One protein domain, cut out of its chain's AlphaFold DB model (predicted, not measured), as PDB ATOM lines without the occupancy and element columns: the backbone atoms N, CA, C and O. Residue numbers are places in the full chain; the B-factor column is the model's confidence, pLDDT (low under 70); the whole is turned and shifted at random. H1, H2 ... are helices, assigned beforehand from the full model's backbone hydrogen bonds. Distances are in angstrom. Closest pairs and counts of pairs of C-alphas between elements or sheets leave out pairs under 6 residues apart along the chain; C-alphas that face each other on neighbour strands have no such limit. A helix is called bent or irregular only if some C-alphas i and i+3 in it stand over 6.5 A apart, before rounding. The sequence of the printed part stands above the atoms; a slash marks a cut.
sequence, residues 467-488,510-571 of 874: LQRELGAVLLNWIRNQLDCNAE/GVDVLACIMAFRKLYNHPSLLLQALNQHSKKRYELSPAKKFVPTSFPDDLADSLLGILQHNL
ATOM      1  N   LEU A 467       6.165  36.439  44.013       88.19
ATOM      2  CA  LEU A 467       7.450  36.508  43.313       88.19
ATOM      3  C   LEU A 467       7.700  37.884  42.666       88.19
ATOM      4  O   LEU A 467       8.822  38.385  42.693       88.19
ATOM      5  N   GLN A 468       6.669  38.525  42.099       90.44
ATOM      6  CA  GLN A 468       6.796  39.889  41.567       90.44
ATOM      7  C   GLN A 468       7.067  40.919  42.672       90.44
ATOM      8  O   GLN A 468       7.834  41.854  42.445       90.44
ATOM      9  N   ARG A 469       6.474  40.746  43.860       89.50
ATOM     10  CA  ARG A 469       6.710  41.609  45.027       89.50
ATOM     11  C   ARG A 469       8.117  41.433  45.597       89.50
ATOM     12  O   ARG A 469       8.784  42.432  45.833       89.50
ATOM     13  N   GLU A 470       8.589  40.196  45.739       89.38
ATOM     14  CA  GLU A 470       9.949  39.874  46.203       89.38
ATOM     15  C   GLU A 470      11.025  40.474  45.279       89.38
ATOM     16  O   GLU A 470      11.849  41.280  45.711       89.38
ATOM     17  N   LEU A 471      10.967  40.167  43.978       88.44
ATOM     18  CA  LEU A 471      11.909  40.699  42.983       88.44
ATOM     19  C   LEU A 471      11.807  42.226  42.845       88.44
ATOM     20  O   LEU A 471      12.814  42.903  42.639       88.44
ATOM     21  N   GLY A 472      10.595  42.773  42.971       87.19
ATOM     22  CA  GLY A 472      10.353  44.212  42.950       87.19
ATOM     23  C   GLY A 472      10.978  44.927  44.148       87.19
ATOM     24  O   GLY A 472      11.574  45.984  43.968       87.19
ATOM     25  N   ALA A 473      10.906  44.336  45.344       88.31
ATOM     26  CA  ALA A 473      11.528  44.877  46.549       88.31
ATOM     27  C   ALA A 473      13.062  44.908  46.443       88.31
ATOM     28  O   ALA A 473      13.664  45.928  46.771       88.31
ATOM     29  N   VAL A 474      13.687  43.849  45.911       88.56
ATOM     30  CA  VAL A 474      15.145  43.809  45.671       88.56
ATOM     31  C   VAL A 474      15.580  44.913  44.697       88.56
ATOM     32  O   VAL A 474      16.524  45.648  44.986       88.56
ATOM     33  N   LEU A 475      14.858  45.082  43.580       86.19
ATOM     34  CA  LEU A 475      15.108  46.163  42.619       86.19
ATOM     35  C   LEU A 475      14.925  47.558  43.246       86.19
ATOM     36  O   LEU A 475      15.771  48.429  43.048       86.19
ATOM     37  N   LEU A 476      13.843  47.784  44.005       86.19
ATOM     38  CA  LEU A 476      13.570  49.076  44.651       86.19
ATOM     39  C   LEU A 476      14.635  49.426  45.695       86.19
ATOM     40  O   LEU A 476      15.080  50.569  45.743       86.19
ATOM     41  N   ASN A 477      15.055  48.453  46.506       85.94
ATOM     42  CA  ASN A 477      16.067  48.653  47.539       85.94
ATOM     43  C   ASN A 477      17.426  49.032  46.933       85.94
ATOM     44  O   ASN A 477      18.074  49.959  47.406       85.94
ATOM     45  N   TRP A 478      17.825  48.370  45.839       84.88
ATOM     46  CA  TRP A 478      19.057  48.721  45.129       84.88
ATOM     47  C   TRP A 478      19.012  50.149  44.567       84.88
ATOM     48  O   TRP A 478      19.950  50.913  44.783       84.88
ATOM     49  N   ILE A 479      17.910  50.548  43.913       81.62
ATOM     50  CA  ILE A 479      17.773  51.913  43.375       81.62
ATOM     51  C   ILE A 479      17.783  52.962  44.490       81.62
ATOM     52  O   ILE A 479      18.410  54.002  44.318       81.62
ATOM     53  N   ARG A 480      17.108  52.719  45.621       80.62
ATOM     54  CA  ARG A 480      17.088  53.671  46.745       80.62
ATOM     55  C   ARG A 480      18.484  53.913  47.290       80.62
ATOM     56  O   ARG A 480      18.916  55.055  47.292       80.62
ATOM     57  N   ASN A 481      19.234  52.848  47.574       80.44
ATOM     58  CA  ASN A 481      20.631  52.968  47.991       80.44
ATOM     59  C   ASN A 481      21.450  53.822  46.998       80.44
ATOM     60  O   ASN A 481      22.172  54.717  47.414       80.44
ATOM     61  N   GLN A 482      21.280  53.619  45.686       75.88
ATOM     62  CA  GLN A 482      21.958  54.430  44.663       75.88
ATOM     63  C   GLN A 482      21.476  55.893  44.600       75.88
ATOM     64  O   GLN A 482      22.258  56.777  44.270       75.88
ATOM     65  N   LEU A 483      20.206  56.188  44.894       72.25
ATOM     66  CA  LEU A 483      19.668  57.559  44.904       72.25
ATOM     67  C   LEU A 483      19.954  58.315  46.213       72.25
ATOM     68  O   LEU A 483      19.976  59.549  46.208       72.25
ATOM     69  N   ASP A 484      20.161  57.590  47.310       68.12
ATOM     70  CA  ASP A 484      20.400  58.141  48.644       68.12
ATOM     71  C   ASP A 484      21.900  58.361  48.901       68.12
ATOM     72  O   ASP A 484      22.264  59.420  49.404       68.12
ATOM     73  N   CYS A 485      22.788  57.468  48.433       55.06
ATOM     74  CA  CYS A 485      24.245  57.676  48.497       55.06
ATOM     75  C   CYS A 485      24.728  58.944  47.769       55.06
ATOM     76  O   CYS A 485      25.783  59.461  48.105       55.06
ATOM     77  N   ASN A 486      23.961  59.463  46.804       51.12
ATOM     78  CA  ASN A 486      24.283  60.699  46.080       51.12
ATOM     79  C   ASN A 486      23.743  61.976  46.762       51.12
ATOM     80  O   ASN A 486      23.925  63.067  46.232       51.12
ATOM     81  N   ALA A 487      23.027  61.867  47.890       47.88
ATOM     82  CA  ALA A 487      22.399  63.014  48.557       47.88
ATOM     83  C   ALA A 487      23.309  63.713  49.584       47.88
ATOM     84  O   ALA A 487      23.099  64.887  49.873       47.88
ATOM     85  N   GLU A 488      24.304  63.011  50.136       44.97
ATOM     86  CA  GLU A 488      25.235  63.577  51.128       44.97
ATOM     87  C   GLU A 488      26.331  64.447  50.474       44.97
ATOM     88  O   GLU A 488      26.837  65.382  51.099       44.97
ATOM     89  N   GLY A 510      23.245  57.401  35.771       54.22
ATOM     90  CA  GLY A 510      21.929  57.565  35.142       54.22
ATOM     91  C   GLY A 510      21.547  56.421  34.194       54.22
ATOM     92  O   GLY A 510      20.358  56.172  33.973       54.22
ATOM     93  N   VAL A 511      22.528  55.692  33.648       58.09
ATOM     94  CA  VAL A 511      22.258  54.586  32.716       58.09
ATOM     95  C   VAL A 511      21.727  53.345  33.440       58.09
ATOM     96  O   VAL A 511      20.801  52.692  32.945       58.09
ATOM     97  N   ASP A 512      22.229  53.060  34.640       66.38
ATOM     98  CA  ASP A 512      21.839  51.877  35.415       66.38
ATOM     99  C   ASP A 512      20.396  51.984  35.923       66.38
ATOM    100  O   ASP A 512      19.633  51.013  35.887       66.38
ATOM    101  N   VAL A 513      19.962  53.192  36.302       70.62
ATOM    102  CA  VAL A 513      18.569  53.465  36.695       70.62
ATOM    103  C   VAL A 513      17.609  53.223  35.521       70.62
ATOM    104  O   VAL A 513      16.567  52.584  35.693       70.62
ATOM    105  N   LEU A 514      17.969  53.641  34.300       71.62
ATOM    106  CA  LEU A 514      17.185  53.356  33.087       71.62
ATOM    107  C   LEU A 514      17.121  51.849  32.779       71.62
ATOM    108  O   LEU A 514      16.064  51.337  32.385       71.62
ATOM    109  N   ALA A 515      18.217  51.117  32.998       76.06
ATOM    110  CA  ALA A 515      18.240  49.661  32.875       76.06
ATOM    111  C   ALA A 515      17.311  48.988  33.908       76.06
ATOM    112  O   ALA A 515      16.579  48.051  33.566       76.06
ATOM    113  N   CYS A 516      17.239  49.517  35.133       81.06
ATOM    114  CA  CYS A 516      16.327  49.032  36.168       81.06
ATOM    115  C   CYS A 516      14.848  49.353  35.877       81.06
ATOM    116  O   CYS A 516      13.997  48.481  36.061       81.06
ATOM    117  N   ILE A 517      14.518  50.521  35.306       83.19
ATOM    118  CA  ILE A 517      13.165  50.815  34.779       83.19
ATOM    119  C   ILE A 517      12.747  49.761  33.740       83.19
ATOM    120  O   ILE A 517      11.597  49.303  33.720       83.19
ATOM    121  N   MET A 518      13.676  49.328  32.882       83.06
ATOM    122  CA  MET A 518      13.419  48.261  31.912       83.06
ATOM    123  C   MET A 518      13.271  46.877  32.560       83.06
ATOM    124  O   MET A 518      12.450  46.085  32.091       83.06
ATOM    125  N   ALA A 519      14.001  46.586  33.641       86.12
ATOM    126  CA  ALA A 519      13.830  45.363  34.425       86.12
ATOM    127  C   ALA A 519      12.446  45.302  35.094       86.12
ATOM    128  O   ALA A 519      11.742  44.305  34.925       86.12
ATOM    129  N   PHE A 520      11.999  46.386  35.739       88.44
ATOM    130  CA  PHE A 520      10.646  46.504  36.297       88.44
ATOM    131  C   PHE A 520       9.556  46.265  35.251       88.44
ATOM    132  O   PHE A 520       8.681  45.421  35.444       88.44
ATOM    133  N   ARG A 521       9.627  46.944  34.099       89.38
ATOM    134  CA  ARG A 521       8.631  46.774  33.024       89.38
ATOM    135  C   ARG A 521       8.588  45.342  32.466       89.38
ATOM    136  O   ARG A 521       7.530  44.891  32.036       89.38
ATOM    137  N   LYS A 522       9.700  44.598  32.506       89.19
ATOM    138  CA  LYS A 522       9.707  43.159  32.191       89.19
ATOM    139  C   LYS A 522       9.106  42.316  33.316       89.19
ATOM    140  O   LYS A 522       8.310  41.431  33.018       89.19
ATOM    141  N   LEU A 523       9.452  42.600  34.572       90.56
ATOM    142  CA  LEU A 523       8.976  41.889  35.762       90.56
ATOM    143  C   LEU A 523       7.449  41.943  35.909       90.56
ATOM    144  O   LEU A 523       6.815  40.903  36.097       90.56
ATOM    145  N   TYR A 524       6.859  43.134  35.785       90.12
ATOM    146  CA  TYR A 524       5.413  43.338  35.920       90.12
ATOM    147  C   TYR A 524       4.613  42.681  34.788       90.12
ATOM    148  O   TYR A 524       3.542  42.127  35.033       90.12
ATOM    149  N   ASN A 525       5.184  42.610  33.581       90.56
ATOM    150  CA  ASN A 525       4.652  41.761  32.518       90.56
ATOM    151  C   ASN A 525       4.751  40.272  32.899       90.56
ATOM    152  O   ASN A 525       3.726  39.589  32.990       90.56
ATOM    153  N   HIS A 526       5.966  39.759  33.133       90.62
ATOM    154  CA  HIS A 526       6.185  38.395  33.620       90.62
ATOM    155  C   HIS A 526       7.618  38.152  34.152       90.62
ATOM    156  O   HIS A 526       8.577  38.471  33.441       90.62
ATOM    157  N   PRO A 527       7.814  37.467  35.300       89.38
ATOM    158  CA  PRO A 527       9.149  37.147  35.833       89.38
ATOM    159  C   PRO A 527      10.091  36.430  34.848       89.38
ATOM    160  O   PRO A 527      11.293  36.698  34.825       89.38
ATOM    161  N   SER A 528       9.572  35.573  33.956       86.25
ATOM    162  CA  SER A 528      10.412  34.899  32.946       86.25
ATOM    163  C   SER A 528      11.047  35.854  31.920       86.25
ATOM    164  O   SER A 528      12.091  35.524  31.359       86.25
ATOM    165  N   LEU A 529      10.465  37.036  31.677       86.81
ATOM    166  CA  LEU A 529      11.032  38.046  30.773       86.81
ATOM    167  C   LEU A 529      12.246  38.735  31.409       86.81
ATOM    168  O   LEU A 529      13.215  39.040  30.711       86.81
ATOM    169  N   LEU A 530      12.215  38.929  32.732       86.75
ATOM    170  CA  LEU A 530      13.377  39.361  33.504       86.75
ATOM    171  C   LEU A 530      14.460  38.272  33.478       86.75
ATOM    172  O   LEU A 530      15.589  38.554  33.087       86.75
ATOM    173  N   LEU A 531      14.102  37.011  33.750       85.00
ATOM    174  CA  LEU A 531      15.028  35.873  33.670       85.00
ATOM    175  C   LEU A 531      15.702  35.751  32.290       85.00
ATOM    176  O   LEU A 531      16.906  35.511  32.206       85.00
ATOM    177  N   GLN A 532      14.963  35.930  31.191       84.31
ATOM    178  CA  GLN A 532      15.543  35.939  29.841       84.31
ATOM    179  C   GLN A 532      16.511  37.110  29.627       84.31
ATOM    180  O   GLN A 532      17.538  36.929  28.974       84.31
ATOM    181  N   ALA A 533      16.213  38.291  30.175       83.31
ATOM    182  CA  ALA A 533      17.086  39.458  30.084       83.31
ATOM    183  C   ALA A 533      18.394  39.259  30.869       83.31
ATOM    184  O   ALA A 533      19.467  39.491  30.316       83.31
ATOM    185  N   LEU A 534      18.314  38.760  32.106       83.50
ATOM    186  CA  LEU A 534      19.482  38.485  32.949       83.50
ATOM    187  C   LEU A 534      20.368  37.378  32.349       83.50
ATOM    188  O   LEU A 534      21.580  37.541  32.264       83.50
ATOM    189  N   ASN A 535      19.776  36.311  31.798       82.06
ATOM    190  CA  ASN A 535      20.530  35.276  31.073       82.06
ATOM    191  C   ASN A 535      21.182  35.776  29.768       82.06
ATOM    192  O   ASN A 535      22.143  35.177  29.289       82.06
ATOM    193  N   GLN A 536      20.658  36.839  29.148       80.94
ATOM    194  CA  GLN A 536      21.324  37.503  28.019       80.94
ATOM    195  C   GLN A 536      22.448  38.430  28.496       80.94
ATOM    196  O   GLN A 536      23.437  38.581  27.781       80.94
ATOM    197  N   HIS A 537      22.317  39.022  29.686       77.56
ATOM    198  CA  HIS A 537      23.367  39.817  30.319       77.56
ATOM    199  C   HIS A 537      24.581  38.948  30.673       77.56
ATOM    200  O   HIS A 537      25.679  39.200  30.181       77.56
ATOM    201  N   SER A 538      24.364  37.853  31.409       75.56
ATOM    202  CA  SER A 538      25.438  36.935  31.807       75.56
ATOM    203  C   SER A 538      26.157  36.311  30.606       75.56
ATOM    204  O   SER A 538      27.382  36.274  30.579       75.56
ATOM    205  N   LYS A 539      25.439  35.912  29.546       75.62
ATOM    206  CA  LYS A 539      26.078  35.421  28.308       75.62
ATOM    207  C   LYS A 539      26.998  36.454  27.656       75.62
ATOM    208  O   LYS A 539      28.119  36.110  27.298       75.62
ATOM    209  N   LYS A 540      26.570  37.717  27.555       72.19
ATOM    210  CA  LYS A 540      27.422  38.796  27.026       72.19
ATOM    211  C   LYS A 540      28.665  39.024  27.891       72.19
ATOM    212  O   LYS A 540      29.737  39.229  27.334       72.19
ATOM    213  N   ARG A 541      28.532  38.931  29.222       67.88
ATOM    214  CA  ARG A 541      29.645  39.005  30.189       67.88
ATOM    215  C   ARG A 541      30.716  37.941  29.905       67.88
ATOM    216  O   ARG A 541      31.896  38.258  29.946       67.88
ATOM    217  N   TYR A 542      30.320  36.717  29.535       60.59
ATOM    218  CA  TYR A 542      31.253  35.637  29.168       60.59
ATOM    219  C   TYR A 542      31.826  35.726  27.738       60.59
ATOM    220  O   TYR A 542      32.902  35.188  27.486       60.59
ATOM    221  N   GLU A 543      31.146  36.385  26.795       59.62
ATOM    222  CA  GLU A 543      31.619  36.542  25.403       59.62
ATOM    223  C   GLU A 543      32.618  37.712  25.220       59.62
ATOM    224  O   GLU A 543      33.327  37.783  24.210       59.62
ATOM    225  N   LEU A 544      32.714  38.626  26.192       56.91
ATOM    226  CA  LEU A 544      33.611  39.787  26.169       56.91
ATOM    227  C   LEU A 544      35.019  39.453  26.702       56.91
ATOM    228  O   LEU A 544      35.292  39.506  27.896       56.91
ATOM    229  N   SER A 545      35.955  39.177  25.788       39.94
ATOM    230  CA  SER A 545      37.398  39.158  26.097       39.94
ATOM    231  C   SER A 545      37.922  40.549  26.519       39.94
ATOM    232  O   SER A 545      37.441  41.556  25.991       39.94
ATOM    233  N   PRO A 546      38.960  40.642  27.379       46.84
ATOM    234  CA  PRO A 546      39.310  41.847  28.158       46.84
ATOM    235  C   PRO A 546      39.930  43.027  27.373       46.84
ATOM    236  O   PRO A 546      40.537  43.913  27.965       46.84
ATOM    237  N   ALA A 547      39.818  43.056  26.042       43.34
ATOM    238  CA  ALA A 547      40.576  43.959  25.167       43.34
ATOM    239  C   ALA A 547      39.720  44.918  24.311       43.34
ATOM    240  O   ALA A 547      40.241  45.527  23.374       43.34
ATOM    241  N   LYS A 548      38.412  45.066  24.579       37.56
ATOM    242  CA  LYS A 548      37.564  46.053  23.883       37.56
ATOM    243  C   LYS A 548      36.765  46.920  24.853       37.56
ATOM    244  O   LYS A 548      36.112  46.419  25.756       37.56
ATOM    245  N   LYS A 549      36.881  48.229  24.610       35.91
ATOM    246  CA  LYS A 549      36.432  49.360  25.430       35.91
ATOM    247  C   LYS A 549      35.026  49.195  26.017       35.91
ATOM    248  O   LYS A 549      34.111  48.752  25.330       35.91
ATOM    249  N   PHE A 550      34.916  49.661  27.260       37.56
ATOM    250  CA  PHE A 550      33.707  49.878  28.054       37.56
ATOM    251  C   PHE A 550      32.511  50.327  27.193       37.56
ATOM    252  O   PHE A 550      32.605  51.308  26.454       37.56
ATOM    253  N   VAL A 551      31.389  49.607  27.287       35.66
ATOM    254  CA  VAL A 551      30.106  50.010  26.694       35.66
ATOM    255  C   VAL A 551      29.148  50.269  27.859       35.66
ATOM    256  O   VAL A 551      28.686  49.295  28.455       35.66
ATOM    257  N   PRO A 552      28.843  51.535  28.199       37.28
ATOM    258  CA  PRO A 552      28.106  51.893  29.412       37.28
ATOM    259  C   PRO A 552      26.608  51.604  29.237       37.28
ATOM    260  O   PRO A 552      25.822  52.499  28.966       37.28
ATOM    261  N   THR A 553      26.228  50.323  29.268       43.16
ATOM    262  CA  THR A 553      24.833  49.828  29.164       43.16
ATOM    263  C   THR A 553      24.612  48.504  29.916       43.16
ATOM    264  O   THR A 553      23.606  47.824  29.699       43.16
ATOM    265  N   SER A 554      25.572  48.091  30.747       57.72
ATOM    266  CA  SER A 554      25.486  46.885  31.571       57.72
ATOM    267  C   SER A 554      24.489  47.081  32.709       57.72
ATOM    268  O   SER A 554      24.543  48.073  33.415       57.72
ATOM    269  N   PHE A 555      23.600  46.113  32.905       67.88
ATOM    270  CA  PHE A 555      22.796  46.042  34.120       67.88
ATOM    271  C   PHE A 555      23.728  45.664  35.293       67.88
ATOM    272  O   PHE A 555      24.622  44.846  35.067       67.88
ATOM    273  N   PRO A 556      23.557  46.198  36.516       75.25
ATOM    274  CA  PRO A 556      24.498  45.948  37.611       75.25
ATOM    275  C   PRO A 556      24.660  44.446  37.896       75.25
ATOM    276  O   PRO A 556      23.670  43.747  38.124       75.25
ATOM    277  N   ASP A 557      25.897  43.944  37.867       76.88
ATOM    278  CA  ASP A 557      26.175  42.500  37.914       76.88
ATOM    279  C   ASP A 557      25.737  41.859  39.247       76.88
ATOM    280  O   ASP A 557      25.042  40.846  39.234       76.88
ATOM    281  N   ASP A 558      26.039  42.481  40.391       76.25
ATOM    282  CA  ASP A 558      25.659  41.948  41.715       76.25
ATOM    283  C   ASP A 558      24.130  41.872  41.894       76.25
ATOM    284  O   ASP A 558      23.583  40.933  42.484       76.25
ATOM    285  N   LEU A 559      23.413  42.848  41.325       81.19
ATOM    286  CA  LEU A 559      21.951  42.864  41.273       81.19
ATOM    287  C   LEU A 559      21.422  41.773  40.332       81.19
ATOM    288  O   LEU A 559      20.421  41.126  40.645       81.19
ATOM    289  N   ALA A 560      22.086  41.549  39.194       81.19
ATOM    290  CA  ALA A 560      21.735  40.490  38.253       81.19
ATOM    291  C   ALA A 560      21.832  39.107  38.904       81.19
ATOM    292  O   ALA A 560      20.893  38.320  38.777       81.19
ATOM    293  N   ASP A 561      22.925  38.832  39.615       81.56
ATOM    294  CA  ASP A 561      23.187  37.535  40.240       81.56
ATOM    295  C   ASP A 561      22.221  37.270  41.417       81.56
ATOM    296  O   ASP A 561      21.649  36.179  41.511       81.56
ATOM    297  N   SER A 562      21.917  38.288  42.234       84.31
ATOM    298  CA  SER A 562      20.894  38.217  43.296       84.31
ATOM    299  C   SER A 562      19.493  37.887  42.750       84.31
ATOM    300  O   SER A 562      18.849  36.920  43.175       84.31
ATOM    301  N   LEU A 563      19.034  38.629  41.733       84.50
ATOM    302  CA  LEU A 563      17.739  38.385  41.086       84.50
ATOM    303  C   LEU A 563      17.694  37.020  40.384       84.50
ATOM    304  O   LEU A 563      16.655  36.357  40.379       84.50
ATOM    305  N   LEU A 564      18.810  36.592  39.785       83.12
ATOM    306  CA  LEU A 564      18.921  35.305  39.106       83.12
ATOM    307  C   LEU A 564      18.777  34.135  40.089       83.12
ATOM    308  O   LEU A 564      18.092  33.170  39.750       83.12
ATOM    309  N   GLY A 565      19.339  34.236  41.298       81.38
ATOM    310  CA  GLY A 565      19.163  33.243  42.363       81.38
ATOM    311  C   GLY A 565      17.692  33.048  42.749       81.38
ATOM    312  O   GLY A 565      17.177  31.929  42.682       81.38
ATOM    313  N   ILE A 566      16.986  34.146  43.049       83.00
ATOM    314  CA  ILE A 566      15.550  34.133  43.393       83.00
ATOM    315  C   ILE A 566      14.719  33.550  42.237       83.00
ATOM    316  O   ILE A 566      13.869  32.679  42.437       83.00
ATOM    317  N   LEU A 567      14.985  33.981  40.998       82.00
ATOM    318  CA  LEU A 567      14.274  33.497  39.812       82.00
ATOM    319  C   LEU A 567      14.513  32.007  39.538       82.00
ATOM    320  O   LEU A 567      13.579  31.319  39.135       82.00
ATOM    321  N   GLN A 568      15.734  31.497  39.719       77.31
ATOM    322  CA  GLN A 568      16.046  30.083  39.477       77.31
ATOM    323  C   GLN A 568      15.456  29.154  40.544       77.31
ATOM    324  O   GLN A 568      15.079  28.032  40.209       77.31
ATOM    325  N   HIS A 569      15.342  29.620  41.790       75.69
ATOM    326  CA  HIS A 569      14.685  28.881  42.868       75.69
ATOM    327  C   HIS A 569      13.159  28.818  42.678       75.69
ATOM    328  O   HIS A 569      12.551  27.761  42.839       75.69
ATOM    329  N   ASN A 570      12.540  29.940  42.291       72.88
ATOM    330  CA  ASN A 570      11.083  30.099  42.295       72.88
ATOM    331  C   ASN A 570      10.393  29.868  40.928       72.88
ATOM    332  O   ASN A 570       9.164  29.885  40.867       72.88
ATOM    333  N   LEU A 571      11.135  29.632  39.833       71.88
ATOM    334  CA  LEU A 571      10.580  29.263  38.516       71.88
ATOM    335  C   LEU A 571      11.027  27.851  38.084       71.88
ATOM    336  O   LEU A 571      12.197  27.666  37.727       71.88
TER     337      LEU A 571
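Overview. This is residues 467 to 488 and 510 to 571 of the 874 residues of the protein "DNA repair and recombination protein RAD54B" of Echinococcus granulosus (UniProt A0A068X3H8). Four helices stand in a ring, each touching the next: H1 has H2 on one flank and H4 on another, both nearly aligned with it, and the first part of H3 closes the ring by crossing from H2 to H4 at a steep tilt. The far end of H3 runs out of this body and the chain folds back to H4 through a wide unnamed loop, residues 544 to 556; residues 542 to 551, of which 542 to 543 belong to H3, stick out, while the end of H1 and residues 485 to 488 make an extension on another side. The printed part has 84 residues with four named helices, in the order H1, H2, H3, H4, and no named strand; the class is all helix. The whole is compact, with a radius of gyration of the C-alphas of 13.4 A, and flat, its C-alphas spanning 39 by 38 by 18 A.

Arrangement. H1, residues 467 to 484, is the longest helix by residues, with 18. It touches H2, residues 510 to 525, with the C-alphas of Gln 468 and Leu 523 closest at 6.5 A. H1 and H2 run opposite ways at a shallow tilt of 15 degrees, and their centres are 10.8 A apart. H1 also touches H4, residues 557 to 570, where the closest C-alphas are those of Leu 471 and Leu 563, 6.6 A apart. These two again run opposite ways at a shallow tilt of 15 degrees, centre to centre 12.7 A. H2 and H4 are apart. H3, residues 527 to 543, touches H2 with residues 529 to 530 alone, and H2 touches H3 with residues 519 to 523 alone; the closest C-alphas are those of Lys 522 and Leu 530, at 5.4 A. H2 and H3 form a helical hairpin, running opposite ways at a steep tilt of 42 degrees. H3 touches H4 with residues 527 to 534 alone, the closest C-alphas being those of Leu 534 and Ala 560, 6.1 A apart. H3 and H4 run opposite ways at a steep tilt of 47 degrees. H1 and H3 are close but not clearly touching: the closest C-alphas, those of Gln 468 and Pro 527, are 6.8 A apart. Helix packing is part aligned, at shallow tilts, and part crossed, at steep ones. In H1, H3 and H4 every O i to N i+4 pair is within hydrogen-bond range; in H2 it is 11 of 12.

Along the chain. H1 measures 25.8 A from C-alpha 467 at (7.450, 36.508, 43.313) to C-alpha 484 at (20.400, 58.141, 48.644). H3 measures 24.8 A and ends with C-alpha 543 at (31.619, 36.542, 25.403). H2 is 23.6 A from first to last C-alpha. H4 is 20.0 A, and its last C-alpha, that of Asn 570, stands at (11.083, 30.099, 42.295). No helix is bent or irregular.

Size, cuts and confidence. The two C-alphas farthest apart are those of Glu 488 and Leu 571, at 39.4 A. Without residues 542 to 551, which stand free, the body has 74 residues and spans 39 by 27 by 19 A. Residues 489 to 509 are not printed; they belong to the link across the cut from H1 to H2, and C-alphas 488 and 510 are 17.4 A apart. The link from H2 to H3 is tight, with 1 residue, and that from H3 to H4 is long, with 13 residues. The mean pLDDT of the printed part is 74.0, with values under 70 at residues 484 to 488, 510 to 512 and 541 to 555.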